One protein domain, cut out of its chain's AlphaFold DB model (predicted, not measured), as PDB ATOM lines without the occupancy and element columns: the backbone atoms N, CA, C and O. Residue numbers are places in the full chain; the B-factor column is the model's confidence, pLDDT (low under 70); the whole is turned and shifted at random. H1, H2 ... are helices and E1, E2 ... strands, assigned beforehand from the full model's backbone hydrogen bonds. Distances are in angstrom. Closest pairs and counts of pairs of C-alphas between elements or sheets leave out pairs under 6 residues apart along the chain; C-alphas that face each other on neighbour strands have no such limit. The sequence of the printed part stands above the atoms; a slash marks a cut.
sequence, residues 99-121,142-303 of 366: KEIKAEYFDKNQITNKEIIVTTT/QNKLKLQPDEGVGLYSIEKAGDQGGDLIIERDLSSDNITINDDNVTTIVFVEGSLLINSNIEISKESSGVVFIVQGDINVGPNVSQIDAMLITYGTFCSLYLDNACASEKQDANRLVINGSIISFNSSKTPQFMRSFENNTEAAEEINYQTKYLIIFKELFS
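Overview. This is residues 99 to 121 and 142 to 303 of the 366 residues of an uncharacterized protein of candidate division WS5 bacterium (UniProt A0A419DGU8). What shape is this? The chain winds in stacked turns with little regular structure: sheet E1 E4 E7 E9 E11 makes one wall, H1 and H2 cover one face of it, and small sheets E2 E5 E8, E3 E6 and E10 E12 make other walls. What is printed? The 185 residues hold H1, E1 to E12 and H2 in order, 69 residues in named elements, mixed class, sheets parallel. How large? Compact, radius of gyration of the C-alphas 15.9 A, spans 50 by 38 by 37 A.

Along the chain. Where are the helices? H1 is residues 99 to 107, from C-alpha 99 at (-42.825, -94.033, 27.568); H2 is 292 to 302, 14.9 A long, to C-alpha 302 at (-32.481, -98.944, 36.369). Where are the strands? E1 is 153 to 158, 16.6 A; E2 168 to 170; E3 179 to 181; E4 187 to 192, 16.4 A; E5 196 to 198; E6 202 to 204; E7 210 to 215, 16.3 A; E8 219 to 221; E9 231 to 234; E10 257 to 260; E11 262 to 265; E12 286 to 289.

Arrangement. How do strands pair? E4 and E7 are parallel at 15 degrees, with N 188 and O 210 within hydrogen-bond range at 2.8 A. Where are the helices? H1 and H2 are on the same face of the sheet E1 E4 E7 E9 E11, two layers, helices on one face of a sheet, at heights over the sheet of 10.0 A and 8.6 A. In H2 every O i to N i+4 pair is within hydrogen-bond range, in H1 4 of 5.

Size, cuts and confidence. Is anything missing? Residues 122 to 141 are not printed; C-alphas 121 and 142 are 6.1 A apart. Which links are long? E9 to E10 and E11 to E12. Where is confidence low? In 45 residues pLDDT is under 70, among them 109 to 121.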
ATOM      1  N   LYS A  99     -42.292 -92.852  28.250       91.31
ATOM      2  CA  LYS A  99     -42.825 -94.033  27.568       91.31
ATOM      3  C   LYS A  99     -41.830 -95.191  27.557       91.31
ATOM      4  O   LYS A  99     -42.240 -96.327  27.736       91.31
ATOM      5  N   GLU A 100     -40.540 -94.928  27.355       89.56
ATOM      6  CA  GLU A 100     -39.509 -95.973  27.372       89.56
ATOM      7  C   GLU A 100     -39.250 -96.509  28.782       89.56
ATOM      8  O   GLU A 100     -39.069 -97.715  28.940       89.56
ATOM      9  N   ILE A 101     -39.260 -95.642  29.803       87.00
ATOM     10  CA  ILE A 101     -39.155 -96.067  31.203       87.00
ATOM     11  C   ILE A 101     -40.379 -96.907  31.585       87.00
ATOM     12  O   ILE A 101     -40.206 -98.026  32.065       87.00
ATOM     13  N   LYS A 102     -41.601 -96.421  31.328       88.12
ATOM     14  CA  LYS A 102     -42.842 -97.168  31.592       88.12
ATOM     15  C   LYS A 102     -42.837 -98.499  30.836       88.12
ATOM     16  O   LYS A 102     -43.029 -99.545  31.445       88.12
ATOM     17  N   ALA A 103     -42.526 -98.493  29.542       87.19
ATOM     18  CA  ALA A 103     -42.501 -99.719  28.749       87.19
ATOM     19  C   ALA A 103     -41.474-100.732  29.262       87.19
ATOM     20  O   ALA A 103     -41.732-101.936  29.264       87.19
ATOM     21  N   GLU A 104     -40.305-100.278  29.709       83.38
ATOM     22  CA  GLU A 104     -39.329-101.197  30.273       83.38
ATOM     23  C   GLU A 104     -39.753-101.743  31.636       83.38
ATOM     24  O   GLU A 104     -39.671-102.948  31.857       83.38
ATOM     25  N   TYR A 105     -40.173-100.876  32.555       78.12
ATOM     26  CA  TYR A 105     -40.315-101.270  33.955       78.12
ATOM     27  C   TYR A 105     -41.723-101.676  34.348       78.12
ATOM     28  O   TYR A 105     -41.872-102.463  35.276       78.12
ATOM     29  N   PHE A 106     -42.735-101.165  33.662       79.75
ATOM     30  CA  PHE A 106     -44.133-101.481  33.917       79.75
ATOM     31  C   PHE A 106     -44.659-102.509  32.909       79.75
ATOM     32  O   PHE A 106     -45.210-103.537  33.309       79.75
ATOM     33  N   ASP A 107     -44.433-102.297  31.607       78.50
ATOM     34  CA  ASP A 107     -45.027-103.167  30.580       78.50
ATOM     35  C   ASP A 107     -44.273-104.503  30.466       78.50
ATOM     36  O   ASP A 107     -44.889-105.568  30.560       78.50
ATOM     37  N   LYS A 108     -42.937-104.471  30.315       74.00
ATOM     38  CA  LYS A 108     -42.117-105.687  30.128       74.00
ATOM     39  C   LYS A 108     -41.910-106.507  31.394       74.00
ATOM     40  O   LYS A 108     -41.790-107.730  31.301       74.00
ATOM     41  N   ASN A 109     -41.824-105.869  32.558       60.84
ATOM     42  CA  ASN A 109     -41.611-106.608  33.793       60.84
ATOM     43  C   ASN A 109     -42.846-107.452  34.110       60.84
ATOM     44  O   ASN A 109     -43.944-106.931  34.268       60.84
ATOM     45  N   GLN A 110     -42.656-108.763  34.249       49.78
ATOM     46  CA  GLN A 110     -43.654-109.710  34.759       49.78
ATOM     47  C   GLN A 110     -43.722-109.663  36.297       49.78
ATOM     48  O   GLN A 110     -43.804-110.707  36.943       49.78
ATOM     49  N   ILE A 111     -43.595-108.476  36.906       53.09
ATOM     50  CA  ILE A 111     -43.656-108.360  38.367       53.09
ATOM     51  C   ILE A 111     -45.024-108.866  38.822       53.09
ATOM     52  O   ILE A 111     -46.054-108.527  38.247       53.09
ATOM     53  N   THR A 112     -44.990-109.756  39.808       47.03
ATOM     54  CA  THR A 112     -46.071-110.685  40.153       47.03
ATOM     55  C   THR A 112     -47.300-109.980  40.736       47.03
ATOM     56  O   THR A 112     -48.393-110.529  40.675       47.03
ATOM     57  N   ASN A 113     -47.133-108.733  41.191       52.38
ATOM     58  CA  ASN A 113     -48.178-107.883  41.758       52.38
ATOM     59  C   ASN A 113     -48.338-106.608  40.913       52.38
ATOM     60  O   ASN A 113     -47.969-105.512  41.335       52.38
ATOM     61  N   LYS A 114     -48.838-106.751  39.679       51.78
ATOM     62  CA  LYS A 114     -49.339-105.602  38.911       51.78
ATOM     63  C   LYS A 114     -50.743-105.290  39.395       51.78
ATOM     64  O   LYS A 114     -51.680-105.998  39.039       51.78
ATOM     65  N   GLU A 115     -50.890-104.221  40.158       54.28
ATOM     66  CA  GLU A 115     -52.205-103.688  40.470       54.28
ATOM     67  C   GLU A 115     -52.381-102.367  39.726       54.28
ATOM     68  O   GLU A 115     -51.734-101.359  40.016       54.28
ATOM     69  N   ILE A 116     -53.252-102.373  38.716       49.91
ATOM     70  CA  ILE A 116     -53.729-101.129  38.122       49.91
ATOM     71  C   ILE A 116     -54.783-100.586  39.087       49.91
ATOM     72  O   ILE A 116     -55.967-100.904  38.977       49.91
ATOM     73  N   ILE A 117     -54.351 -99.798  40.070       51.16
ATOM     74  CA  ILE A 117     -55.275 -99.104  40.967       51.16
ATOM     75  C   ILE A 117     -55.890 -97.934  40.194       51.16
ATOM     76  O   ILE A 117     -55.408 -96.804  40.240       51.16
ATOM     77  N   VAL A 118     -56.984 -98.206  39.484       43.94
ATOM     78  CA  VAL A 118     -57.925 -97.173  39.033       43.94
ATOM     79  C   VAL A 118     -59.027 -97.072  40.085       43.94
ATOM     80  O   VAL A 118     -60.165 -97.477  39.865       43.94
ATOM     81  N   THR A 119     -58.706 -96.570  41.281       43.84
ATOM     82  CA  THR A 119     -59.756 -96.184  42.237       43.84
ATOM     83  C   THR A 119     -60.241 -94.788  41.872       43.84
ATOM     84  O   THR A 119     -59.909 -93.784  42.505       43.84
ATOM     85  N   THR A 120     -61.024 -94.724  40.799       39.44
ATOM     86  CA  THR A 120     -61.756 -93.519  40.426       39.44
ATOM     87  C   THR A 120     -62.853 -93.301  41.459       39.44
ATOM     88  O   THR A 120     -63.906 -93.934  41.409       39.44
ATOM     89  N   THR A 121     -62.606 -92.424  42.430       40.81
ATOM     90  CA  THR A 121     -63.658 -92.020  43.366       40.81
ATOM     91  C   THR A 121     -64.281 -90.757  42.791       40.81
ATOM     92  O   THR A 121     -63.694 -89.680  42.860       40.81
ATOM     93  N   GLN A 142     -61.194 -87.896  40.031       49.47
ATOM     94  CA  GLN A 142     -59.994 -87.909  40.857       49.47
ATOM     95  C   GLN A 142     -59.581 -89.346  41.180       49.47
ATOM     96  O   GLN A 142     -60.389 -90.158  41.644       49.47
ATOM     97  N   ASN A 143     -58.308 -89.654  40.940       49.50
ATOM     98  CA  ASN A 143     -57.696 -90.908  41.357       49.50
ATOM     99  C   ASN A 143     -57.110 -90.711  42.758       49.50
ATOM    100  O   ASN A 143     -56.169 -89.936  42.916       49.50
ATOM    101  N   LYS A 144     -57.657 -91.405  43.766       55.31
ATOM    102  CA  LYS A 144     -57.043 -91.487  45.101       55.31
ATOM    103  C   LYS A 144     -56.186 -92.745  45.164       55.31
ATOM    104  O   LYS A 144     -56.671 -93.836  44.874       55.31
ATOM    105  N   LEU A 145     -54.917 -92.592  45.532       61.53
ATOM    106  CA  LEU A 145     -53.970 -93.700  45.602       61.53
ATOM    107  C   LEU A 145     -53.870 -94.221  47.037       61.53
ATOM    108  O   LEU A 145     -53.386 -93.518  47.923       61.53
ATOM    109  N   LYS A 146     -54.288 -95.470  47.251       57.62
ATOM    110  CA  LYS A 146     -54.008 -96.218  48.477       57.62
ATOM    111  C   LYS A 146     -52.953 -97.274  48.160       57.62
ATOM    112  O   LYS A 146     -53.221 -98.196  47.401       57.62
ATOM    113  N   LEU A 147     -51.755 -97.117  48.711       61.00
ATOM    114  CA  LEU A 147     -50.647 -98.052  48.516       61.00
ATOM    115  C   LEU A 147     -50.677 -99.093  49.639       61.00
ATOM    116  O   LEU A 147     -50.449 -98.738  50.792       61.00
ATOM    117  N   GLN A 148     -50.997-100.347  49.313       60.28
ATOM    118  CA  GLN A 148     -50.911-101.490  50.239       60.28
ATOM    119  C   GLN A 148     -50.239-102.696  49.563       60.28
ATOM    120  O   GLN A 148     -50.908-103.664  49.214       60.28
ATOM    121  N   PRO A 149     -48.936-102.621  49.275       59.62
ATOM    122  CA  PRO A 149     -48.187-103.759  48.759       59.62
ATOM    123  C   PRO A 149     -47.897-104.781  49.870       59.62
ATOM    124  O   PRO A 149     -47.195-104.480  50.829       59.62
ATOM    125  N   ASP A 150     -48.374-106.014  49.688       54.56
ATOM    126  CA  ASP A 150     -48.277-107.080  50.697       54.56
ATOM    127  C   ASP A 150     -46.839-107.544  51.020       54.56
ATOM    128  O   ASP A 150     -46.649-108.170  52.054       54.56
ATOM    129  N   GLU A 151     -45.840-107.258  50.168       64.81
ATOM    130  CA  GLU A 151     -44.383-107.335  50.420       64.81
ATOM    131  C   GLU A 151     -43.610-107.016  49.112       64.81
ATOM    132  O   GLU A 151     -44.058-107.343  48.009       64.81
ATOM    133  N   GLY A 152     -42.418-106.408  49.205       72.88
ATOM    134  CA  GLY A 152     -41.503-106.229  48.065       72.88
ATOM    135  C   GLY A 152     -41.680-104.935  47.255       72.88
ATOM    136  O   GLY A 152     -41.768-103.843  47.816       72.88
ATOM    137  N   VAL A 153     -41.634-105.034  45.919       70.62
ATOM    138  CA  VAL A 153     -41.712-103.869  45.018       70.62
ATOM    139  C   VAL A 153     -43.125-103.723  44.454       70.62
ATOM    140  O   VAL A 153     -43.548-104.535  43.631       70.62
ATOM    141  N   GLY A 154     -43.834-102.671  44.863       74.75
ATOM    142  CA  GLY A 154     -45.127-102.289  44.296       74.75
ATOM    143  C   GLY A 154     -44.947-101.437  43.039       74.75
ATOM    144  O   GLY A 154     -44.233-100.433  43.069       74.75
ATOM    145  N   LEU A 155     -45.592-101.820  41.934       74.81
ATOM    146  CA  LEU A 155     -45.630-101.030  40.702       74.81
ATOM    147  C   LEU A 155     -47.056-100.594  40.396       74.81
ATOM    148  O   LEU A 155     -47.925-101.431  40.158       74.81
ATOM    149  N   TYR A 156     -47.256 -99.285  40.306       80.75
ATOM    150  CA  TYR A 156     -48.546 -98.681  40.004       80.75
ATOM    151  C   TYR A 156     -48.424 -97.797  38.770       80.75
ATOM    152  O   TYR A 156     -47.413 -97.122  38.573       80.75
ATOM    153  N   SER A 157     -49.460 -97.788  37.938       78.31
ATOM    154  CA  SER A 157     -49.577 -96.872  36.806       78.31
ATOM    155  C   SER A 157     -50.933 -96.195  36.849       78.31
ATOM    156  O   SER A 157     -51.963 -96.865  36.880       78.31
ATOM    157  N   ILE A 158     -50.917 -94.867  36.823       79.25
ATOM    158  CA  ILE A 158     -52.092 -94.017  36.688       79.25
ATOM    159  C   ILE A 158     -52.182 -93.608  35.225       79.25
ATOM    160  O   ILE A 158     -51.395 -92.793  34.734       79.25
ATOM    161  N   GLU A 159     -53.117 -94.240  34.525       75.75
ATOM    162  CA  GLU A 159     -53.308 -94.049  33.092       75.75
ATOM    163  C   GLU A 159     -54.286 -92.920  32.788       75.75
ATOM    164  O   GLU A 159     -55.174 -92.571  33.578       75.75
ATOM    165  N   LYS A 160     -54.135 -92.361  31.590       69.69
ATOM    166  CA  LYS A 160     -55.033 -91.340  31.077       69.69
ATOM    167  C   LYS A 160     -56.412 -91.905  30.705       69.69
ATOM    168  O   LYS A 160     -56.628 -92.393  29.601       69.69
ATOM    169  N   ALA A 161     -57.387 -91.775  31.606       51.12
ATOM    170  CA  ALA A 161     -58.809 -91.967  31.304       51.12
ATOM    171  C   ALA A 161     -59.404 -90.776  30.508       51.12
ATOM    172  O   ALA A 161     -59.905 -89.811  31.083       51.12
ATOM    173  N   GLY A 162     -59.355 -90.827  29.171       60.31
ATOM    174  CA  GLY A 162     -59.950 -89.802  28.292       60.31
ATOM    175  C   GLY A 162     -59.150 -88.493  28.215       60.31
ATOM    176  O   GLY A 162     -57.966 -88.475  28.529       60.31
ATOM    177  N   ASP A 163     -59.762 -87.381  27.795       54.47
ATOM    178  CA  ASP A 163     -59.037 -86.119  27.534       54.47
ATOM    179  C   ASP A 163     -58.486 -85.431  28.799       54.47
ATOM    180  O   ASP A 163     -57.480 -84.721  28.715       54.47
ATOM    181  N   GLN A 164     -59.087 -85.708  29.962       50.66
ATOM    182  CA  GLN A 164     -58.738 -85.158  31.284       50.66
ATOM    183  C   GLN A 164     -58.088 -86.188  32.226       50.66
ATOM    184  O   GLN A 164     -57.819 -85.893  33.385       50.66
ATOM    185  N   GLY A 165     -57.878 -87.423  31.768       52.47
ATOM    186  CA  GLY A 165     -57.332 -88.472  32.620       52.47
ATOM    187  C   GLY A 165     -55.811 -88.422  32.748       52.47
ATOM    188  O   GLY A 165     -55.113 -87.865  31.902       52.47
ATOM    189  N   GLY A 166     -55.295 -89.100  33.771       60.44
ATOM    190  CA  GLY A 166     -53.860 -89.341  33.964       60.44
ATOM    191  C   GLY A 166     -53.251 -88.490  35.067       60.44
ATOM    192  O   GLY A 166     -52.167 -88.817  35.546       60.44
ATOM    193  N   ASP A 167     -53.961 -87.451  35.503       75.56
ATOM    194  CA  ASP A 167     -53.561 -86.682  36.668       75.56
ATOM    195  C   ASP A 167     -53.777 -87.510  37.944       75.56
ATOM    196  O   ASP A 167     -54.786 -88.211  38.113       75.56
ATOM    197  N   LEU A 168     -52.798 -87.448  38.843       78.00
ATOM    198  CA  LEU A 168     -52.869 -88.039  40.172       78.00
ATOM    199  C   LEU A 168     -52.983 -86.913  41.193       78.00
ATOM    200  O   LEU A 168     -52.150 -86.008  41.223       78.00
ATOM    201  N   ILE A 169     -53.994 -86.997  42.053       75.88
ATOM    202  CA  ILE A 169     -54.189 -86.047  43.140       75.88
ATOM    203  C   ILE A 169     -53.977 -86.786  44.457       75.88
ATOM    204  O   ILE A 169     -54.702 -87.716  44.813       75.88
ATOM    205  N   ILE A 170     -52.955 -86.358  45.186       73.50
ATOM    206  CA  ILE A 170     -52.686 -86.790  46.551       73.50
ATOM    207  C   ILE A 170     -53.421 -85.824  47.477       73.50
ATOM    208  O   ILE A 170     -52.948 -84.728  47.784       73.50
ATOM    209  N   GLU A 171     -54.618 -86.235  47.873       72.06
ATOM    210  CA  GLU A 171     -55.490 -85.521  48.798       72.06
ATOM    211  C   GLU A 171     -55.536 -86.206  50.162       72.06
ATOM    212  O   GLU A 171     -55.389 -87.424  50.278       72.06
ATOM    213  N   ARG A 172     -55.816 -85.405  51.191       55.47
ATOM    214  CA  ARG A 172     -56.046 -85.858  52.559       55.47
ATOM    215  C   ARG A 172     -57.204 -86.855  52.577       55.47
ATOM    216  O   ARG A 172     -58.297 -86.560  52.080       55.47
ATOM    217  N   ASP A 173     -56.986 -88.024  53.171       50.28
ATOM    218  CA  ASP A 173     -58.097 -88.884  53.559       50.28
ATOM    219  C   ASP A 173     -58.791 -88.209  54.752       50.28
ATOM    220  O   ASP A 173     -58.148 -87.822  55.725       50.28
ATOM    221  N   LEU A 174     -60.112 -88.031  54.695       41.50
ATOM    222  CA  LEU A 174     -60.884 -87.399  55.775       41.50
ATOM    223  C   LEU A 174     -60.788 -88.176  57.105       41.50
ATOM    224  O   LEU A 174     -61.233 -87.675  58.137       41.50
ATOM    225  N   SER A 175     -60.224 -89.388  57.080       45.34
ATOM    226  CA  SER A 175     -60.011 -90.254  58.242       45.34
ATOM    227  C   SER A 175     -58.552 -90.372  58.716       45.34
ATOM    228  O   SER A 175     -58.326 -90.803  59.848       45.34
ATOM    229  N   SER A 176     -57.570 -89.955  57.913       47.47
ATOM    230  CA  SER A 176     -56.150 -89.952  58.284       47.47
ATOM    231  C   SER A 176     -55.410 -88.834  57.559       47.47
ATOM    232  O   SER A 176     -55.444 -88.744  56.335       47.47
ATOM    233  N   ASP A 177     -54.715 -87.994  58.322       55.03
ATOM    234  CA  ASP A 177     -54.198 -86.712  57.833       55.03
ATOM    235  C   ASP A 177     -53.089 -86.825  56.773       55.03
ATOM    236  O   ASP A 177     -52.863 -85.858  56.048       55.03
ATOM    237  N   ASN A 178     -52.469 -88.001  56.622       60.25
ATOM    238  CA  ASN A 178     -51.304 -88.228  55.769       60.25
ATOM    239  C   ASN A 178     -51.449 -89.512  54.934       60.25
ATOM    240  O   ASN A 178     -52.073 -90.481  55.377       60.25
ATOM    241  N   ILE A 179     -50.816 -89.555  53.750       64.94
ATOM    242  CA  ILE A 179     -50.535 -90.839  53.091       64.94
ATOM    243  C   ILE A 179     -49.433 -91.512  53.899       64.94
ATOM    244  O   ILE A 179     -48.309 -91.013  53.930       64.94
ATOM    245  N   THR A 180     -49.752 -92.640  54.534       64.50
ATOM    246  CA  THR A 180     -48.780 -93.449  55.274       64.50
ATOM    247  C   THR A 180     -48.618 -94.814  54.617       64.50
ATOM    248  O   THR A 180     -49.574 -95.583  54.523       64.50
ATOM    249  N   ILE A 181     -47.394 -95.129  54.198       67.75
ATOM    250  CA  ILE A 181     -46.997 -96.482  53.787       67.75
ATOM    251  C   ILE A 181     -46.480 -97.189  55.045       67.75
ATOM    252  O   ILE A 181     -45.493 -96.744  55.630       67.75
ATOM    253  N   ASN A 182     -47.170 -98.242  55.492       66.38
ATOM    254  CA  ASN A 182     -46.875 -98.931  56.760       66.38
ATOM    255  C   ASN A 182     -46.159-100.277  56.597       66.38
ATOM    256  O   ASN A 182     -45.817-100.897  57.605       66.38
ATOM    257  N   ASP A 183     -45.910-100.704  55.363       70.56
ATOM    258  CA  ASP A 183     -45.323-102.009  55.077       70.56
ATOM    259  C   ASP A 183     -43.789-101.951  55.120       70.56
ATOM    260  O   ASP A 183     -43.151-100.996  54.653       70.56
ATOM    261  N   ASP A 184     -43.186-102.976  55.726       72.19
ATOM    262  CA  ASP A 184     -41.741-103.073  55.923       72.19
ATOM    263  C   ASP A 184     -41.028-103.450  54.613       72.19
ATOM    264  O   ASP A 184     -41.451-104.341  53.882       72.19
ATOM    265  N   ASN A 185     -39.892-102.796  54.347       72.19
ATOM    266  CA  ASN A 185     -39.037-103.016  53.167       72.19
ATOM    267  C   ASN A 185     -39.744-102.871  51.812       72.19
ATOM    268  O   ASN A 185     -39.318-103.472  50.822       72.19
ATOM    269  N   VAL A 186     -40.804-102.068  51.746       78.38
ATOM    270  CA  VAL A 186     -41.518-101.871  50.493       78.38
ATOM    271  C   VAL A 186     -40.957-100.684  49.732       78.38
ATOM    272  O   VAL A 186     -40.937 -99.543  50.200       78.38
ATOM    273  N   THR A 187     -40.571-100.964  48.493       82.81
ATOM    274  CA  THR A 187     -40.339 -99.938  47.483       82.81
ATOM    275  C   THR A 187     -41.558 -99.819  46.587       82.81
ATOM    276  O   THR A 187     -41.959-100.788  45.954       82.81
ATOM    277  N   THR A 188     -42.137 -98.631  46.486       84.62
ATOM    278  CA  THR A 188     -43.260 -98.379  45.586       84.62
ATOM    279  C   THR A 188     -42.847 -97.444  44.461       84.62
ATOM    280  O   THR A 188     -42.317 -96.368  44.723       84.62
ATOM    281  N   ILE A 189     -43.112 -97.821  43.211       86.75
ATOM    282  CA  ILE A 189     -42.955 -96.934  42.056       86.75
ATOM    283  C   ILE A 189     -44.322 -96.656  41.451       86.75
ATOM    284  O   ILE A 189     -45.083 -97.576  41.147       86.75
ATOM    285  N   VAL A 190     -44.607 -95.375  41.257       88.94
ATOM    286  CA  VAL A 190     -45.864 -94.884  40.708       88.94
ATOM    287  C   VAL A 190     -45.571 -94.134  39.417       88.94
ATOM    288  O   VAL A 190     -44.921 -93.088  39.425       88.94
ATOM    289  N   PHE A 191     -46.061 -94.670  38.306       90.06
ATOM    290  CA  PHE A 191     -46.071 -94.006  37.011       90.06
ATOM    291  C   PHE A 191     -47.325 -93.144  36.890       90.06
ATOM    292  O   PHE A 191     -48.430 -93.632  37.110       90.06
ATOM    293  N   VAL A 192     -47.162 -91.876  36.526       90.81
ATOM    294  CA  VAL A 192     -48.265 -90.926  36.327       90.81
ATOM    295  C   VAL A 192     -48.161 -90.361  34.913       90.81
ATOM    296  O   VAL A 192     -47.203 -89.653  34.601       90.81
ATOM    297  N   GLU A 193     -49.109 -90.707  34.038       90.56
ATOM    298  CA  GLU A 193     -49.125 -90.237  32.638       90.56
ATOM    299  C   GLU A 193     -49.526 -88.759  32.496       90.56
ATOM    300  O   GLU A 193     -49.203 -88.114  31.498       90.56
ATOM    301  N   GLY A 194     -50.233 -88.215  33.484       90.75
ATOM    302  CA  GLY A 194     -50.565 -86.797  33.575       90.75
ATOM    303  C   GLY A 194     -49.641 -86.049  34.529       90.75
ATOM    304  O   GLY A 194     -48.449 -86.343  34.649       90.75
ATOM    305  N   SER A 195     -50.209 -85.055  35.197       93.19
ATOM    306  CA  SER A 195     -49.562 -84.261  36.238       93.19
ATOM    307  C   SER A 195     -49.855 -84.828  37.628       93.19
ATOM    308  O   SER A 195     -50.851 -85.508  37.857       93.19
ATOM    309  N   LEU A 196     -48.980 -84.546  38.585       94.12
ATOM    310  CA  LEU A 196     -49.144 -84.933  39.983       94.12
ATOM    311  C   LEU A 196     -49.419 -83.688  40.824       94.12
ATOM    312  O   LEU A 196     -48.576 -82.799  40.884       94.12
ATOM    313  N   LEU A 197     -50.560 -83.640  41.508       93.69
ATOM    314  CA  LEU A 197     -50.877 -82.613  42.498       93.69
ATOM    315  C   LEU A 197     -50.763 -83.196  43.910       93.69
ATOM    316  O   LEU A 197     -51.475 -84.133  44.265       93.69
ATOM    317  N   ILE A 198     -49.878 -82.631  44.724       94.75
ATOM    318  CA  ILE A 198     -49.630 -83.033  46.110       94.75
ATOM    319  C   ILE A 198     -50.259 -81.985  47.025       94.75
ATOM    320  O   ILE A 198     -49.690 -80.915  47.220       94.75
ATOM    321  N   ASN A 199     -51.427 -82.286  47.590       92.50
ATOM    322  CA  ASN A 199     -52.158 -81.394  48.500       92.50
ATOM    323  C   ASN A 199     -52.054 -81.822  49.969       92.50
ATOM    324  O   ASN A 199     -52.668 -81.213  50.847       92.50
ATOM    325  N   SER A 200     -51.317 -82.890  50.263       91.00
ATOM    326  CA  SER A 200     -51.144 -83.430  51.614       91.00
ATOM    327  C   SER A 200     -49.749 -84.006  51.792       91.00
ATOM    328  O   SER A 200     -49.078 -84.317  50.807       91.00
ATOM    329  N   ASN A 201     -49.308 -84.112  53.046       92.94
ATOM    330  CA  ASN A 201     -47.996 -84.667  53.345       92.94
ATOM    331  C   ASN A 201     -47.917 -86.127  52.892       92.94
ATOM    332  O   ASN A 201     -48.880 -86.896  52.997       92.94
ATOM    333  N   ILE A 202     -46.738 -86.496  52.401       91.81
ATOM    334  CA  ILE A 202     -46.382 -87.876  52.084       91.81
ATOM    335  C   ILE A 202     -45.375 -88.284  53.145       91.81
ATOM    336  O   ILE A 202     -44.260 -87.768  53.147       91.81
ATOM    337  N   GLU A 203     -45.776 -89.172  54.049       91.56
ATOM    338  CA  GLU A 203     -44.945 -89.592  55.175       91.56
ATOM    339  C   GLU A 203     -44.696 -91.097  55.096       91.56
ATOM    340  O   GLU A 203     -45.626 -91.906  55.019       91.56
ATOM    341  N   ILE A 204     -43.424 -91.489  55.121       86.88
ATOM    342  CA  ILE A 204     -43.043 -92.900  55.155       86.88
ATOM    343  C   ILE A 204     -42.599 -93.227  56.573       86.88
ATOM    344  O   ILE A 204     -41.554 -92.786  57.038       86.88
ATOM    345  N   SER A 205     -43.397 -94.042  57.261       82.06
ATOM    346  CA  SER A 205     -43.175 -94.365  58.673       82.06
ATOM    347  C   SER A 205     -41.936 -95.237  58.914       82.06
ATOM    348  O   SER A 205     -41.414 -95.275  60.031       82.06
ATOM    349  N   LYS A 206     -41.457 -95.950  57.885       83.12
ATOM    350  CA  LYS A 206     -40.337 -96.896  57.968       83.12
ATOM    351  C   LYS A 206     -39.152 -96.458  57.114       83.12
ATOM    352  O   LYS A 206     -39.263 -96.265  55.908       83.12
ATOM    353  N   GLU A 207     -37.973 -96.412  57.729       80.69
ATOM    354  CA  GLU A 207     -36.725 -96.000  57.067       80.69
ATOM    355  C   GLU A 207     -36.329 -96.881  55.875       80.69
ATOM    356  O   GLU A 207     -35.724 -96.395  54.920       80.69
ATOM    357  N   SER A 208     -36.687 -98.165  55.916       81.38
ATOM    358  CA  SER A 208     -36.410 -99.148  54.862       81.38
ATOM    359  C   SER A 208     -37.334 -99.048  53.650       81.38
ATOM    360  O   SER A 208     -37.073 -99.695  52.638       81.38
ATOM    361  N   SER A 209     -38.427 -98.295  53.761       84.62
ATOM    362  CA  SER A 209     -39.430 -98.171  52.710       84.62
ATOM    363  C   SER A 209     -39.223 -96.867  51.935       84.62
ATOM    364  O   SER A 209     -38.610 -95.905  52.422       84.62
ATOM    365  N   GLY A 210     -39.696 -96.842  50.692       87.25
ATOM    366  CA  GLY A 210     -39.505 -95.710  49.792       87.25
ATOM    367  C   GLY A 210     -40.570 -95.652  48.707       87.25
ATOM    368  O   GLY A 210     -40.964 -96.681  48.167       87.25
ATOM    369  N   VAL A 211     -41.010 -94.442  48.359       89.75
ATOM    370  CA  VAL A 211     -41.870 -94.201  47.198       89.75
ATOM    371  C   VAL A 211     -41.136 -93.377  46.145       89.75
ATOM    372  O   VAL A 211     -40.422 -92.419  46.455       89.75
ATOM    373  N   VAL A 212     -41.310 -93.772  44.891       92.12
ATOM    374  CA  VAL A 212     -40.789 -93.094  43.710       92.12
ATOM    375  C   VAL A 212     -41.965 -92.723  42.820       92.12
ATOM    376  O   VAL A 212     -42.686 -93.599  42.348       92.12
ATOM    377  N   PHE A 213     -42.132 -91.436  42.540       93.88
ATOM    378  CA  PHE A 213     -43.086 -90.955  41.546       93.88
ATOM    379  C   PHE A 213     -42.349 -90.633  40.252       93.88
ATOM    380  O   PHE A 213     -41.391 -89.862  40.257       93.88
ATOM    381  N   ILE A 214     -42.798 -91.215  39.144       93.88
ATOM    382  CA  ILE A 214     -42.314 -90.923  37.796       93.88
ATOM    383  C   ILE A 214     -43.484 -90.314  37.034       93.88
ATOM    384  O   ILE A 214     -44.447 -91.006  36.713       93.88
ATOM    385  N   VAL A 215     -43.405 -89.014  36.769       95.00
ATOM    386  CA  VAL A 215     -44.520 -88.193  36.286       95.00
ATOM    387  C   VAL A 215     -44.192 -87.648  34.899       95.00
ATOM    388  O   VAL A 215     -43.156 -87.014  34.692       95.00
ATOM    389  N   GLN A 216     -45.055 -87.908  33.920       95.31
ATOM    390  CA  GLN A 216     -44.887 -87.394  32.561       95.31
ATOM    391  C   GLN A 216     -45.161 -85.883  32.489       95.31
ATOM    392  O   GLN A 216     -44.467 -85.163  31.768       95.31
ATOM    393  N   GLY A 217     -46.176 -85.418  33.215       95.19
ATOM    394  CA  GLY A 217     -46.561 -84.017  33.332       95.19
ATOM    395  C   GLY A 217     -45.829 -83.283  34.450       95.19
ATOM    396  O   GLY A 217     -44.725 -83.653  34.855       95.19
ATOM    397  N   ASP A 218     -46.454 -82.213  34.930       96.50
ATOM    398  CA  ASP A 218     -45.894 -81.348  35.964       96.50
ATOM    399  C   ASP A 218     -46.134 -81.949  37.366       96.50
ATOM    400  O   ASP A 218     -47.057 -82.737  37.571       96.50
ATOM    401  N   ILE A 219     -45.291 -81.600  38.341       97.50
ATOM    402  CA  ILE A 219     -45.493 -81.931  39.759       97.50
ATOM    403  C   ILE A 219     -45.784 -80.633  40.501       97.50
ATOM    404  O   ILE A 219     -44.932 -79.753  40.568       97.50
ATOM    405  N   ASN A 220     -46.967 -80.539  41.090       97.69
ATOM    406  CA  ASN A 220     -47.505 -79.347  41.725       97.69
ATOM    407  C   ASN A 220     -47.704 -79.608  43.220       97.69
ATOM    408  O   ASN A 220     -48.388 -80.559  43.587       97.69
ATOM    409  N   VAL A 221     -47.119 -78.785  44.091       97.50
ATOM    410  CA  VAL A 221     -47.217 -78.960  45.551       97.50
ATOM    411  C   VAL A 221     -48.049 -77.839  46.166       97.50
ATOM    412  O   VAL A 221     -47.701 -76.665  46.058       97.50
ATOM    413  N   GLY A 222     -49.138 -78.197  46.842       96.25
ATOM    414  CA  GLY A 222     -50.039 -77.256  47.501       96.25
ATOM    415  C   GLY A 222     -49.407 -76.548  48.712       96.25
ATOM    416  O   GLY A 222     -48.459 -77.056  49.325       96.25
ATOM    417  N   PRO A 223     -49.952 -75.388  49.121       95.75
ATOM    418  CA  PRO A 223     -49.354 -74.510  50.139       95.75
ATOM    419  C   PRO A 223     -49.265 -75.139  51.535       95.75
ATOM    420  O   PRO A 223     -48.381 -74.797  52.317       95.75
ATOM    421  N   ASN A 224     -50.171 -76.070  51.844       94.75
ATOM    422  CA  ASN A 224     -50.278 -76.680  53.169       94.75
ATOM    423  C   ASN A 224     -49.318 -77.856  53.378       94.75
ATOM    424  O   ASN A 224     -49.130 -78.279  54.517       94.75
ATOM    425  N   VAL A 225     -48.704 -78.374  52.309       95.50
ATOM    426  CA  VAL A 225     -47.758 -79.493  52.393       95.50
ATOM    427  C   VAL A 225     -46.478 -79.020  53.062       95.50
ATOM    428  O   VAL A 225     -45.858 -78.068  52.596       95.50
ATOM    429  N   SER A 226     -46.075 -79.687  54.136       96.25
ATOM    430  CA  SER A 226     -44.845 -79.406  54.875       96.25
ATOM    431  C   SER A 226     -43.796 -80.505  54.737       96.25
ATOM    432  O   SER A 226     -42.619 -80.251  54.977       96.25
ATOM    433  N   GLN A 227     -44.199 -81.719  54.351       96.50
ATOM    434  CA  GLN A 227     -43.297 -82.866  54.255       96.50
ATOM    435  C   GLN A 227     -43.627 -83.766  53.062       96.50
ATOM    436  O   GLN A 227     -44.789 -84.092  52.811       96.50
ATOM    437  N   ILE A 228     -42.584 -84.183  52.341       96.19
ATOM    438  CA  ILE A 228     -42.652 -85.181  51.272       96.19
ATOM    439  C   ILE A 228     -41.498 -86.177  51.432       96.19
ATOM    440  O   ILE A 228     -40.344 -85.853  51.159       96.19
ATOM    441  N   ASP A 229     -41.818 -87.413  51.789       94.56
ATOM    442  CA  ASP A 229     -40.869 -88.522  51.889       94.56
ATOM    443  C   ASP A 229     -40.876 -89.343  50.593       94.56
ATOM    444  O   ASP A 229     -41.374 -90.469  50.535       94.56
ATOM    445  N   ALA A 230     -40.378 -88.760  49.504       94.38
ATOM    446  CA  ALA A 230     -40.433 -89.383  48.188       94.38
ATOM    447  C   ALA A 230     -39.285 -88.962  47.274       94.38
ATOM    448  O   ALA A 230     -38.757 -87.850  47.350       94.38
ATOM    449  N   MET A 231     -38.972 -89.831  46.315       94.88
ATOM    450  CA  MET A 231     -38.222 -89.440  45.132       94.88
ATOM    451  C   MET A 231     -39.184 -89.037  44.015       94.88
ATOM    452  O   MET A 231     -40.027 -89.820  43.586       94.88
ATOM    453  N   LEU A 232     -39.044 -87.805  43.542       95.75
ATOM    454  CA  LEU A 232     -39.897 -87.179  42.544       95.75
ATOM    455  C   LEU A 232     -39.129 -87.048  41.228       95.75
ATOM    456  O   LEU A 232     -38.121 -86.346  41.151       95.75
ATOM    457  N   ILE A 233     -39.615 -87.706  40.184       94.69
ATOM    458  CA  ILE A 233     -39.109 -87.580  38.819       94.69
ATOM    459  C   ILE A 233     -40.204 -87.004  37.940       94.69
ATOM    460  O   ILE A 233     -41.313 -87.531  37.904       94.69
ATOM    461  N   THR A 234     -39.879 -85.960  37.183       96.44
ATOM    462  CA  THR A 234     -40.808 -85.316  36.255       96.44
ATOM    463  C   THR A 234     -40.182 -85.081  34.878       96.44
ATOM    464  O   THR A 234     -38.992 -84.783  34.752       96.44
ATOM    465  N   TYR A 235     -40.991 -85.219  33.827       95.25
ATOM    466  CA  TYR A 235     -40.689 -84.712  32.479       95.25
ATOM    467  C   TYR A 235     -41.324 -83.331  32.219       95.25
ATOM    468  O   TYR A 235     -41.088 -82.709  31.174       95.25
ATOM    469  N   GLY A 236     -42.126 -82.858  33.171       95.94
ATOM    470  CA  GLY A 236     -42.689 -81.525  33.254       95.94
ATOM    471  C   GLY A 236     -41.877 -80.593  34.156       95.94
ATOM    472  O   GLY A 236     -40.655 -80.694  34.265       95.94
ATOM    473  N   THR A 237     -42.576 -79.643  34.764       96.31
ATOM    474  CA  THR A 237     -42.048 -78.694  35.744       96.31
ATOM    475  C   THR A 237     -42.378 -79.193  37.147       96.31
ATOM    476  O   THR A 237     -43.503 -79.604  37.408       96.31
ATOM    477  N   PHE A 238     -41.423 -79.122  38.072       97.81
ATOM    478  CA  PHE A 238     -41.720 -79.226  39.502       97.81
ATOM    479  C   PHE A 238     -42.027 -77.830  40.046       97.81
ATOM    480  O   PHE A 238     -41.221 -76.928  39.844       97.81
ATOM    481  N   CYS A 239     -43.140 -77.653  40.747       98.19
ATOM    482  CA  CYS A 239     -43.545 -76.408  41.383       98.19
ATOM    483  C   CYS A 239     -43.754 -76.627  42.887       98.19
ATOM    484  O   CYS A 239     -44.670 -77.348  43.289       98.19
ATOM    485  N   SER A 240     -42.931 -75.988  43.728       97.94
ATOM    486  CA  SER A 240     -43.031 -76.130  45.191       97.94
ATOM    487  C   SER A 240     -44.250 -75.423  45.794       97.94
ATOM    488  O   SER A 240     -44.612 -75.731  46.933       97.94
ATOM    489  N   LEU A 241     -44.879 -74.493  45.065       97.62
ATOM    490  CA  LEU A 241     -46.052 -73.741  45.512       97.62
ATOM    491  C   LEU A 241     -47.066 -73.563  44.378       97.62
ATOM    492  O   LEU A 241     -46.958 -72.654  43.553       97.62
ATOM    493  N   TYR A 242     -48.059 -74.441  44.364       97.38
ATOM    494  CA  TYR A 242     -49.170 -74.419  43.425       97.38
ATOM    495  C   TYR A 242     -50.408 -73.804  44.084       97.38
ATOM    496  O   TYR A 242     -50.900 -74.308  45.097       97.38
ATOM    497  N   LEU A 243     -50.884 -72.699  43.518       94.12
ATOM    498  CA  LEU A 243     -51.981 -71.871  44.022       94.12
ATOM    499  C   LEU A 243     -52.825 -71.412  42.830       94.12
ATOM    500  O   LEU A 243     -52.291 -71.159  41.755       94.12
ATOM    501  N   ASP A 244     -54.144 -71.314  43.002       91.88
ATOM    502  CA  ASP A 244     -55.056 -70.806  41.965       91.88
ATOM    503  C   ASP A 244     -54.905 -71.499  40.593       91.88
ATOM    504  O   ASP A 244     -54.988 -70.873  39.537       91.88
ATOM    505  N   ASN A 245     -54.686 -72.820  40.606       90.81
ATOM    506  CA  ASN A 245     -54.474 -73.664  39.423       90.81
ATOM    507  C   ASN A 245     -53.240 -73.305  38.573       90.81
ATOM    508  O   ASN A 245     -53.153 -73.674  37.397       90.81
ATOM    509  N   ALA A 246     -52.256 -72.630  39.160       94.81
ATOM    510  CA  ALA A 246     -50.989 -72.330  38.516       94.81
ATOM    511  C   ALA A 246     -49.820 -72.457  39.497       94.81
ATOM    512  O   ALA A 246     -49.980 -72.440  40.718       94.81
ATOM    513  N   CYS A 247     -48.607 -72.571  38.956       96.81
ATOM    514  CA  CYS A 247     -47.436 -72.334  39.785       96.81
ATOM    515  C   CYS A 247     -47.381 -70.851  40.161       96.81
ATOM    516  O   CYS A 247     -47.639 -69.996  39.308       96.81
ATOM    517  N   ALA A 248     -47.054 -70.548  41.417       96.12
ATOM    518  CA  ALA A 248     -46.973 -69.172  41.882       96.12
ATOM    519  C   ALA A 248     -46.015 -68.348  40.998       96.12
ATOM    520  O   ALA A 248     -44.896 -68.764  40.699       96.12
ATOM    521  N   SER A 249     -46.471 -67.170  40.565       95.06
ATOM    522  CA  SER A 249     -45.696 -66.273  39.696       95.06
ATOM    523  C   SER A 249     -44.587 -65.528  40.438       95.06
ATOM    524  O   SER A 249     -43.646 -65.033  39.822       95.06
ATOM    525  N   GLU A 250     -44.714 -65.431  41.759       95.44
ATOM    526  CA  GLU A 250     -43.777 -64.779  42.665       95.44
ATOM    527  C   GLU A 250     -43.634 -65.627  43.927       95.44
ATOM    528  O   GLU A 250     -44.488 -66.469  44.216       95.44
ATOM    529  N   LYS A 251     -42.558 -65.401  44.689       95.25
ATOM    530  CA  LYS A 251     -42.382 -66.076  45.975       95.25
ATOM    531  C   LYS A 251     -43.456 -65.620  46.955       95.25
ATOM    532  O   LYS A 251     -43.664 -64.417  47.101       95.25
ATOM    533  N   GLN A 252     -44.107 -66.567  47.618       94.56
ATOM    534  CA  GLN A 252     -45.155 -66.282  48.598       94.56
ATOM    535  C   GLN A 252     -44.956 -67.094  49.871       94.56
ATOM    536  O   GLN A 252     -44.420 -68.207  49.840       94.56
ATOM    537  N   ASP A 253     -45.422 -66.532  50.985       93.69
ATOM    538  CA  ASP A 253     -45.326 -67.180  52.284       93.69
ATOM    539  C   ASP A 253     -46.207 -68.429  52.321       93.69
ATOM    540  O   ASP A 253     -47.405 -68.393  52.032       93.69
ATOM    541  N   ALA A 254     -45.588 -69.553  52.672       94.25
ATOM    542  CA  ALA A 254     -46.232 -70.850  52.800       94.25
ATOM    543  C   ALA A 254     -45.552 -71.663  53.910       94.25
ATOM    544  O   ALA A 254     -44.532 -71.254  54.472       94.25
ATOM    545  N   ASN A 255     -46.091 -72.844  54.215       94.69
ATOM    546  CA  ASN A 255     -45.429 -73.761  55.139       94.69
ATOM    547  C   ASN A 255     -44.029 -74.115  54.615       94.69
ATOM    548  O   ASN A 255     -43.843 -74.304  53.410       94.69
ATOM    549  N   ARG A 256     -43.046 -74.261  55.507       95.75
ATOM    550  CA  ARG A 256     -41.742 -74.821  55.129       95.75
ATOM    551  C   ARG A 256     -41.944 -76.221  54.549       95.75
ATOM    552  O   ARG A 256     -42.632 -77.035  55.160       95.75
ATOM    553  N   LEU A 257     -41.353 -76.484  53.385       97.00
ATOM    554  CA  LEU A 257     -41.429 -77.772  52.701       97.00
ATOM    555  C   LEU A 257     -40.125 -78.544  52.892       97.00
ATOM    556  O   LEU A 257     -39.081 -78.124  52.397       97.00
ATOM    557  N   VAL A 258     -40.191 -79.686  53.569       97.44
ATOM    558  CA  VAL A 258     -39.068 -80.616  53.719       97.44
ATOM    559  C   VAL A 258     -39.293 -81.824  52.818       97.44
ATOM    560  O   VAL A 258     -40.297 -82.523  52.934       97.44
ATOM    561  N   ILE A 259     -38.355 -82.081  51.914       97.25
ATOM    562  CA  ILE A 259     -38.391 -83.214  50.993       97.25
ATOM    563  C   ILE A 259     -37.293 -84.187  51.394       97.25
ATOM    564  O   ILE A 259     -36.114 -83.942  51.142       97.25
ATOM    565  N   ASN A 260     -37.677 -85.304  52.002       95.88
ATOM    566  CA  ASN A 260     -36.774 -86.398  52.328       95.88
ATOM    567  C   ASN A 260     -36.705 -87.344  51.126       95.88
ATOM    568  O   ASN A 260     -37.474 -88.293  51.002       95.88
ATOM    569  N   GLY A 261     -35.809 -87.036  50.193       94.56
ATOM    570  CA  GLY A 261     -35.717 -87.735  48.920       94.56
ATOM    571  C   GLY A 261     -34.973 -86.936  47.865       94.56
ATOM    572  O   GLY A 261     -33.847 -86.493  48.083       94.56
ATOM    573  N   SER A 262     -35.532 -86.819  46.665       94.44
ATOM    574  CA  SER A 262     -34.879 -86.128  45.544       94.44
ATOM    575  C   SER A 262     -35.896 -85.597  44.552       94.44
ATOM    576  O   SER A 262     -36.957 -86.188  44.392       94.44
ATOM    577  N   ILE A 263     -35.539 -84.524  43.847       95.38
ATOM    578  CA  ILE A 263     -36.297 -84.008  42.706       95.38
ATOM    579  C   ILE A 263     -35.409 -84.095  41.471       95.38
ATOM    580  O   ILE A 263     -34.300 -83.560  41.462       95.38
ATOM    581  N   ILE A 264     -35.902 -84.743  40.422       93.12
ATOM    582  CA  ILE A 264     -35.227 -84.843  39.130       93.12
ATOM    583  C   ILE A 264     -36.190 -84.368  38.046       93.12
ATOM    584  O   ILE A 264     -37.255 -84.952  37.859       93.12
ATOM    585  N   SER A 265     -35.800 -83.327  37.309       93.69
ATOM    586  CA  SER A 265     -36.462 -82.947  36.057       93.69
ATOM    587  C   SER A 265     -35.604 -83.407  34.885       93.69
ATOM    588  O   SER A 265     -34.430 -83.044  34.790       93.69
ATOM    589  N   PHE A 266     -36.178 -84.212  33.993       88.94
ATOM    590  CA  PHE A 266     -35.489 -84.658  32.779       88.94
ATOM    591  C   PHE A 266     -35.616 -83.677  31.614       88.94
ATOM    592  O   PHE A 266     -34.907 -83.807  30.616       88.94
ATOM    593  N   ASN A 267     -36.494 -82.684  31.728       88.19
ATOM    594  CA  ASN A 267     -36.692 -81.689  30.692       88.19
ATOM    595  C   ASN A 267     -35.873 -80.436  31.007       88.19
ATOM    596  O   ASN A 267     -36.243 -79.625  31.851       88.19
ATOM    597  N   SER A 268     -34.771 -80.246  30.279       85.75
ATOM    598  CA  SER A 268     -33.878 -79.093  30.455       85.75
ATOM    599  C   SER A 268     -34.550 -77.741  30.195       85.75
ATOM    600  O   SER A 268     -34.059 -76.721  30.668       85.75
ATOM    601  N   SER A 269     -35.671 -77.720  29.467       92.75
ATOM    602  CA  SER A 269     -36.460 -76.504  29.221       92.75
ATOM    603  C   SER A 269     -37.474 -76.211  30.332       92.75
ATOM    604  O   SER A 269     -38.037 -75.120  30.367       92.75
ATOM    605  N   LYS A 270     -37.719 -77.169  31.236       91.50
ATOM    606  CA  LYS A 270     -38.656 -77.065  32.359       91.50
ATOM    607  C   LYS A 270     -37.910 -77.271  33.679       91.50
ATOM    608  O   LYS A 270     -37.862 -78.363  34.248       91.50
ATOM    609  N   THR A 271     -37.281 -76.201  34.154       92.44
ATOM    610  CA  THR A 271     -36.527 -76.219  35.410       92.44
ATOM    611  C   THR A 271     -37.466 -76.264  36.619       92.44
ATOM    612  O   THR A 271     -38.487 -75.576  36.595       92.44
ATOM    613  N   PRO A 272     -37.118 -76.990  37.696       96.50
ATOM    614  CA  PRO A 272     -37.834 -76.905  38.967       96.50
ATOM    615  C   PRO A 272     -37.979 -75.458  39.467       96.50
ATOM    616  O   PRO A 272     -37.041 -74.664  39.391       96.50
ATOM    617  N   GLN A 273     -39.160 -75.131  39.982       96.94
ATOM    618  CA  GLN A 273     -39.578 -73.821  40.466       96.94
ATOM    619  C   GLN A 273     -39.802 -73.879  41.982       96.94
ATOM    620  O   GLN A 273     -40.737 -74.524  42.461       96.94
ATOM    621  N   PHE A 274     -38.931 -73.198  42.730       97.12
ATOM    622  CA  PHE A 274     -38.983 -73.089  44.190       97.12
ATOM    623  C   PHE A 274     -39.539 -71.715  44.586       97.12
ATOM    624  O   PHE A 274     -38.826 -70.705  44.533       97.12
ATOM    625  N   MET A 275     -40.839 -71.679  44.877       97.19
ATOM    626  CA  MET A 275     -41.653 -70.467  44.980       97.19
ATOM    627  C   MET A 275     -42.160 -70.169  46.398       97.19
ATOM    628  O   MET A 275     -42.986 -69.276  46.570       97.19
ATOM    629  N   ARG A 276     -41.672 -70.864  47.429       96.19
ATOM    630  CA  ARG A 276     -42.019 -70.538  48.817       96.19
ATOM    631  C   ARG A 276     -41.099 -69.451  49.368       96.19
ATOM    632  O   ARG A 276     -39.914 -69.361  49.036       96.19
ATOM    633  N   SER A 277     -41.649 -68.631  50.248       94.25
ATOM    634  CA  SER A 277     -40.908 -67.838  51.223       94.25
ATOM    635  C   SER A 277     -41.323 -68.245  52.635       94.25
ATOM    636  O   SER A 277     -42.372 -68.855  52.843       94.25
ATOM    637  N   PHE A 278     -40.447 -67.980  53.601       88.31
ATOM    638  CA  PHE A 278     -40.693 -68.268  55.007       88.31
ATOM    639  C   PHE A 278     -40.258 -67.059  55.835       88.31
ATOM    640  O   PHE A 278     -39.144 -66.562  55.643       88.31
ATOM    641  N   GLU A 279     -41.137 -66.603  56.735       77.69
ATOM    642  CA  GLU A 279     -41.192 -65.248  57.325       77.69
ATOM    643  C   GLU A 279     -39.855 -64.656  57.809       77.69
ATOM    644  O   GLU A 279     -39.698 -63.439  57.832       77.69
ATOM    645  N   ASN A 280     -38.872 -65.480  58.183       72.81
ATOM    646  CA  ASN A 280     -37.630 -65.001  58.790       72.81
ATOM    647  C   ASN A 280     -36.366 -65.173  57.943       72.81
ATOM    648  O   ASN A 280     -35.318 -64.685  58.358       72.81
ATOM    649  N   ASN A 281     -36.409 -65.851  56.788       73.06
ATOM    650  CA  ASN A 281     -35.217 -66.211  55.990       73.06
ATOM    651  C   ASN A 281     -34.059 -66.857  56.799       73.06
ATOM    652  O   ASN A 281     -32.942 -66.982  56.301       73.06
ATOM    653  N   THR A 282     -34.296 -67.247  58.057       85.81
ATOM    654  CA  THR A 282     -33.332 -67.926  58.933       85.81
ATOM    655  C   THR A 282     -33.301 -69.421  58.666       85.81
ATOM    656  O   THR A 282     -32.311 -70.081  58.960       85.81
ATOM    657  N   GLU A 283     -34.389 -69.944  58.109       89.00
ATOM    658  CA  GLU A 283     -34.539 -71.316  57.653       89.00
ATOM    659  C   GLU A 283     -34.863 -71.301  56.159       89.00
ATOM    660  O   GLU A 283     -35.456 -70.345  55.651       89.00
ATOM    661  N   ALA A 284     -34.468 -72.356  55.451       93.00
ATOM    662  CA  ALA A 284     -34.835 -72.521  54.054       93.00
ATOM    663  C   ALA A 284     -36.347 -72.782  53.942       93.00
ATOM    664  O   ALA A 284     -36.886 -73.619  54.666       93.00
ATOM    665  N   ALA A 285     -37.026 -72.073  53.034       95.69
ATOM    666  CA  ALA A 285     -38.450 -72.292  52.765       95.69
ATOM    667  C   ALA A 285     -38.699 -73.666  52.118       95.69
ATOM    668  O   ALA A 285     -39.715 -74.311  52.383       95.69
ATOM    669  N   GLU A 286     -37.730 -74.143  51.334       96.69
ATOM    670  CA  GLU A 286     -37.653 -75.502  50.819       96.69
ATOM    671  C   GLU A 286     -36.325 -76.149  51.214       96.69
ATOM    672  O   GLU A 286     -35.248 -75.613  50.952       96.69
ATOM    673  N   GLU A 287     -36.399 -77.331  51.813       96.50
ATOM    674  CA  GLU A 287     -35.248 -78.137  52.200       96.50
ATOM    675  C   GLU A 287     -35.330 -79.499  51.525       96.50
ATOM    676  O   GLU A 287     -36.343 -80.187  51.623       96.50
ATOM    677  N   ILE A 288     -34.261 -79.898  50.836       97.06
ATOM    678  CA  ILE A 288     -34.177 -81.203  50.181       97.06
ATOM    679  C   ILE A 288     -33.105 -82.013  50.898       97.06
ATOM    680  O   ILE A 288     -31.907 -81.784  50.726       97.06
ATOM    681  N   ASN A 289     -33.555 -82.981  51.682       95.62
ATOM    682  CA  ASN A 289     -32.709 -83.928  52.382       95.62
ATOM    683  C   ASN A 289     -32.515 -85.153  51.506       95.62
ATOM    684  O   ASN A 289     -33.377 -86.025  51.402       95.62
ATOM    685  N   TYR A 290     -31.358 -85.203  50.857       92.56
ATOM    686  CA  TYR A 290     -31.015 -86.307  49.984       92.56
ATOM    687  C   TYR A 290     -30.893 -87.624  50.754       92.56
ATOM    688  O   TYR A 290     -30.071 -87.749  51.663       92.56
ATOM    689  N   GLN A 291     -31.662 -88.632  50.348       88.00
ATOM    690  CA  GLN A 291     -31.630 -89.953  50.971       88.00
ATOM    691  C   GLN A 291     -31.132 -91.015  49.984       88.00
ATOM    692  O   GLN A 291     -31.818 -91.400  49.038       88.00
ATOM    693  N   THR A 292     -29.938 -91.550  50.247       84.62
ATOM    694  CA  THR A 292     -29.270 -92.551  49.393       84.62
ATOM    695  C   THR A 292     -30.084 -93.834  49.202       84.62
ATOM    696  O   THR A 292     -29.884 -94.525  48.205       84.62
ATOM    697  N   LYS A 293     -31.033 -94.155  50.097       82.94
ATOM    698  CA  LYS A 293     -31.920 -95.322  49.940       82.94
ATOM    699  C   LYS A 293     -32.658 -95.317  48.600       82.94
ATOM    700  O   LYS A 293     -32.769 -96.361  47.962       82.94
ATOM    701  N   TYR A 294     -33.040 -94.139  48.101       83.94
ATOM    702  CA  TYR A 294     -33.679 -94.025  46.795       83.94
ATOM    703  C   TYR A 294     -32.711 -94.299  45.638       83.94
ATOM    704  O   TYR A 294     -33.128 -94.864  44.637       83.94
ATOM    705  N   LEU A 295     -31.405 -94.025  45.762       79.00
ATOM    706  CA  LEU A 295     -30.439 -94.453  44.738       79.00
ATOM    707  C   LEU A 295     -30.284 -95.961  44.659       79.00
ATOM    708  O   LEU A 295     -30.041 -96.486  43.577       79.00
ATOM    709  N   ILE A 296     -30.352 -96.648  45.798       72.75
ATOM    710  CA  ILE A 296     -30.234 -98.107  45.835       72.75
ATOM    711  C   ILE A 296     -31.435 -98.709  45.108       72.75
ATOM    712  O   ILE A 296     -31.249 -99.511  44.197       72.75
ATOM    713  N   ILE A 297     -32.631 -98.196  45.405       70.88
ATOM    714  CA  ILE A 297     -33.863 -98.501  44.673       70.88
ATOM    715  C   ILE A 297     -33.686 -98.228  43.172       70.88
ATOM    716  O   ILE A 297     -33.933 -99.097  42.342       70.88
ATOM    717  N   PHE A 298     -33.184 -97.049  42.797       73.19
ATOM    718  CA  PHE A 298     -32.936 -96.717  41.393       73.19
ATOM    719  C   PHE A 298     -31.896 -97.619  40.746       73.19
ATOM    720  O   PHE A 298     -32.010 -97.929  39.569       73.19
ATOM    721  N   LYS A 299     -30.868 -98.053  41.467       73.75
ATOM    722  CA  LYS A 299     -29.890 -98.990  40.930       73.75
ATOM    723  C   LYS A 299     -30.557-100.333  40.657       73.75
ATOM    724  O   LYS A 299     -30.356-100.876  39.584       73.75
ATOM    725  N   GLU A 300     -31.355-100.856  41.575       66.56
ATOM    726  CA  GLU A 300     -32.042-102.137  41.369       66.56
ATOM    727  C   GLU A 300     -33.053-102.074  40.222       66.56
ATOM    728  O   GLU A 300     -33.146-103.012  39.433       66.56
ATOM    729  N   LEU A 301     -33.738-100.939  40.068       66.56
ATOM    730  CA  LEU A 301     -34.676-100.727  38.970       66.56
ATOM    731  C   LEU A 301     -33.955-100.460  37.647       66.56
ATOM    732  O   LEU A 301     -34.213-101.131  36.661       66.56
ATOM    733  N   PHE A 302     -33.038 -99.495  37.605       67.94
ATOM    734  CA  PHE A 302     -32.481 -98.944  36.369       67.94
ATOM    735  C   PHE A 302     -31.118 -99.498  35.965       67.94
ATOM    736  O   PHE A 302     -30.675 -99.262  34.834       67.94
ATOM    737  N   SER A 303     -30.429-100.230  36.843       60.59
ATOM    738  CA  SER A 303     -29.163-100.869  36.491       60.59
ATOM    739  C   SER A 303     -29.440-102.081  35.617       60.59
ATOM    740  O   SER A 303     -29.496-103.224  36.058       60.59
TER     741      SER A 303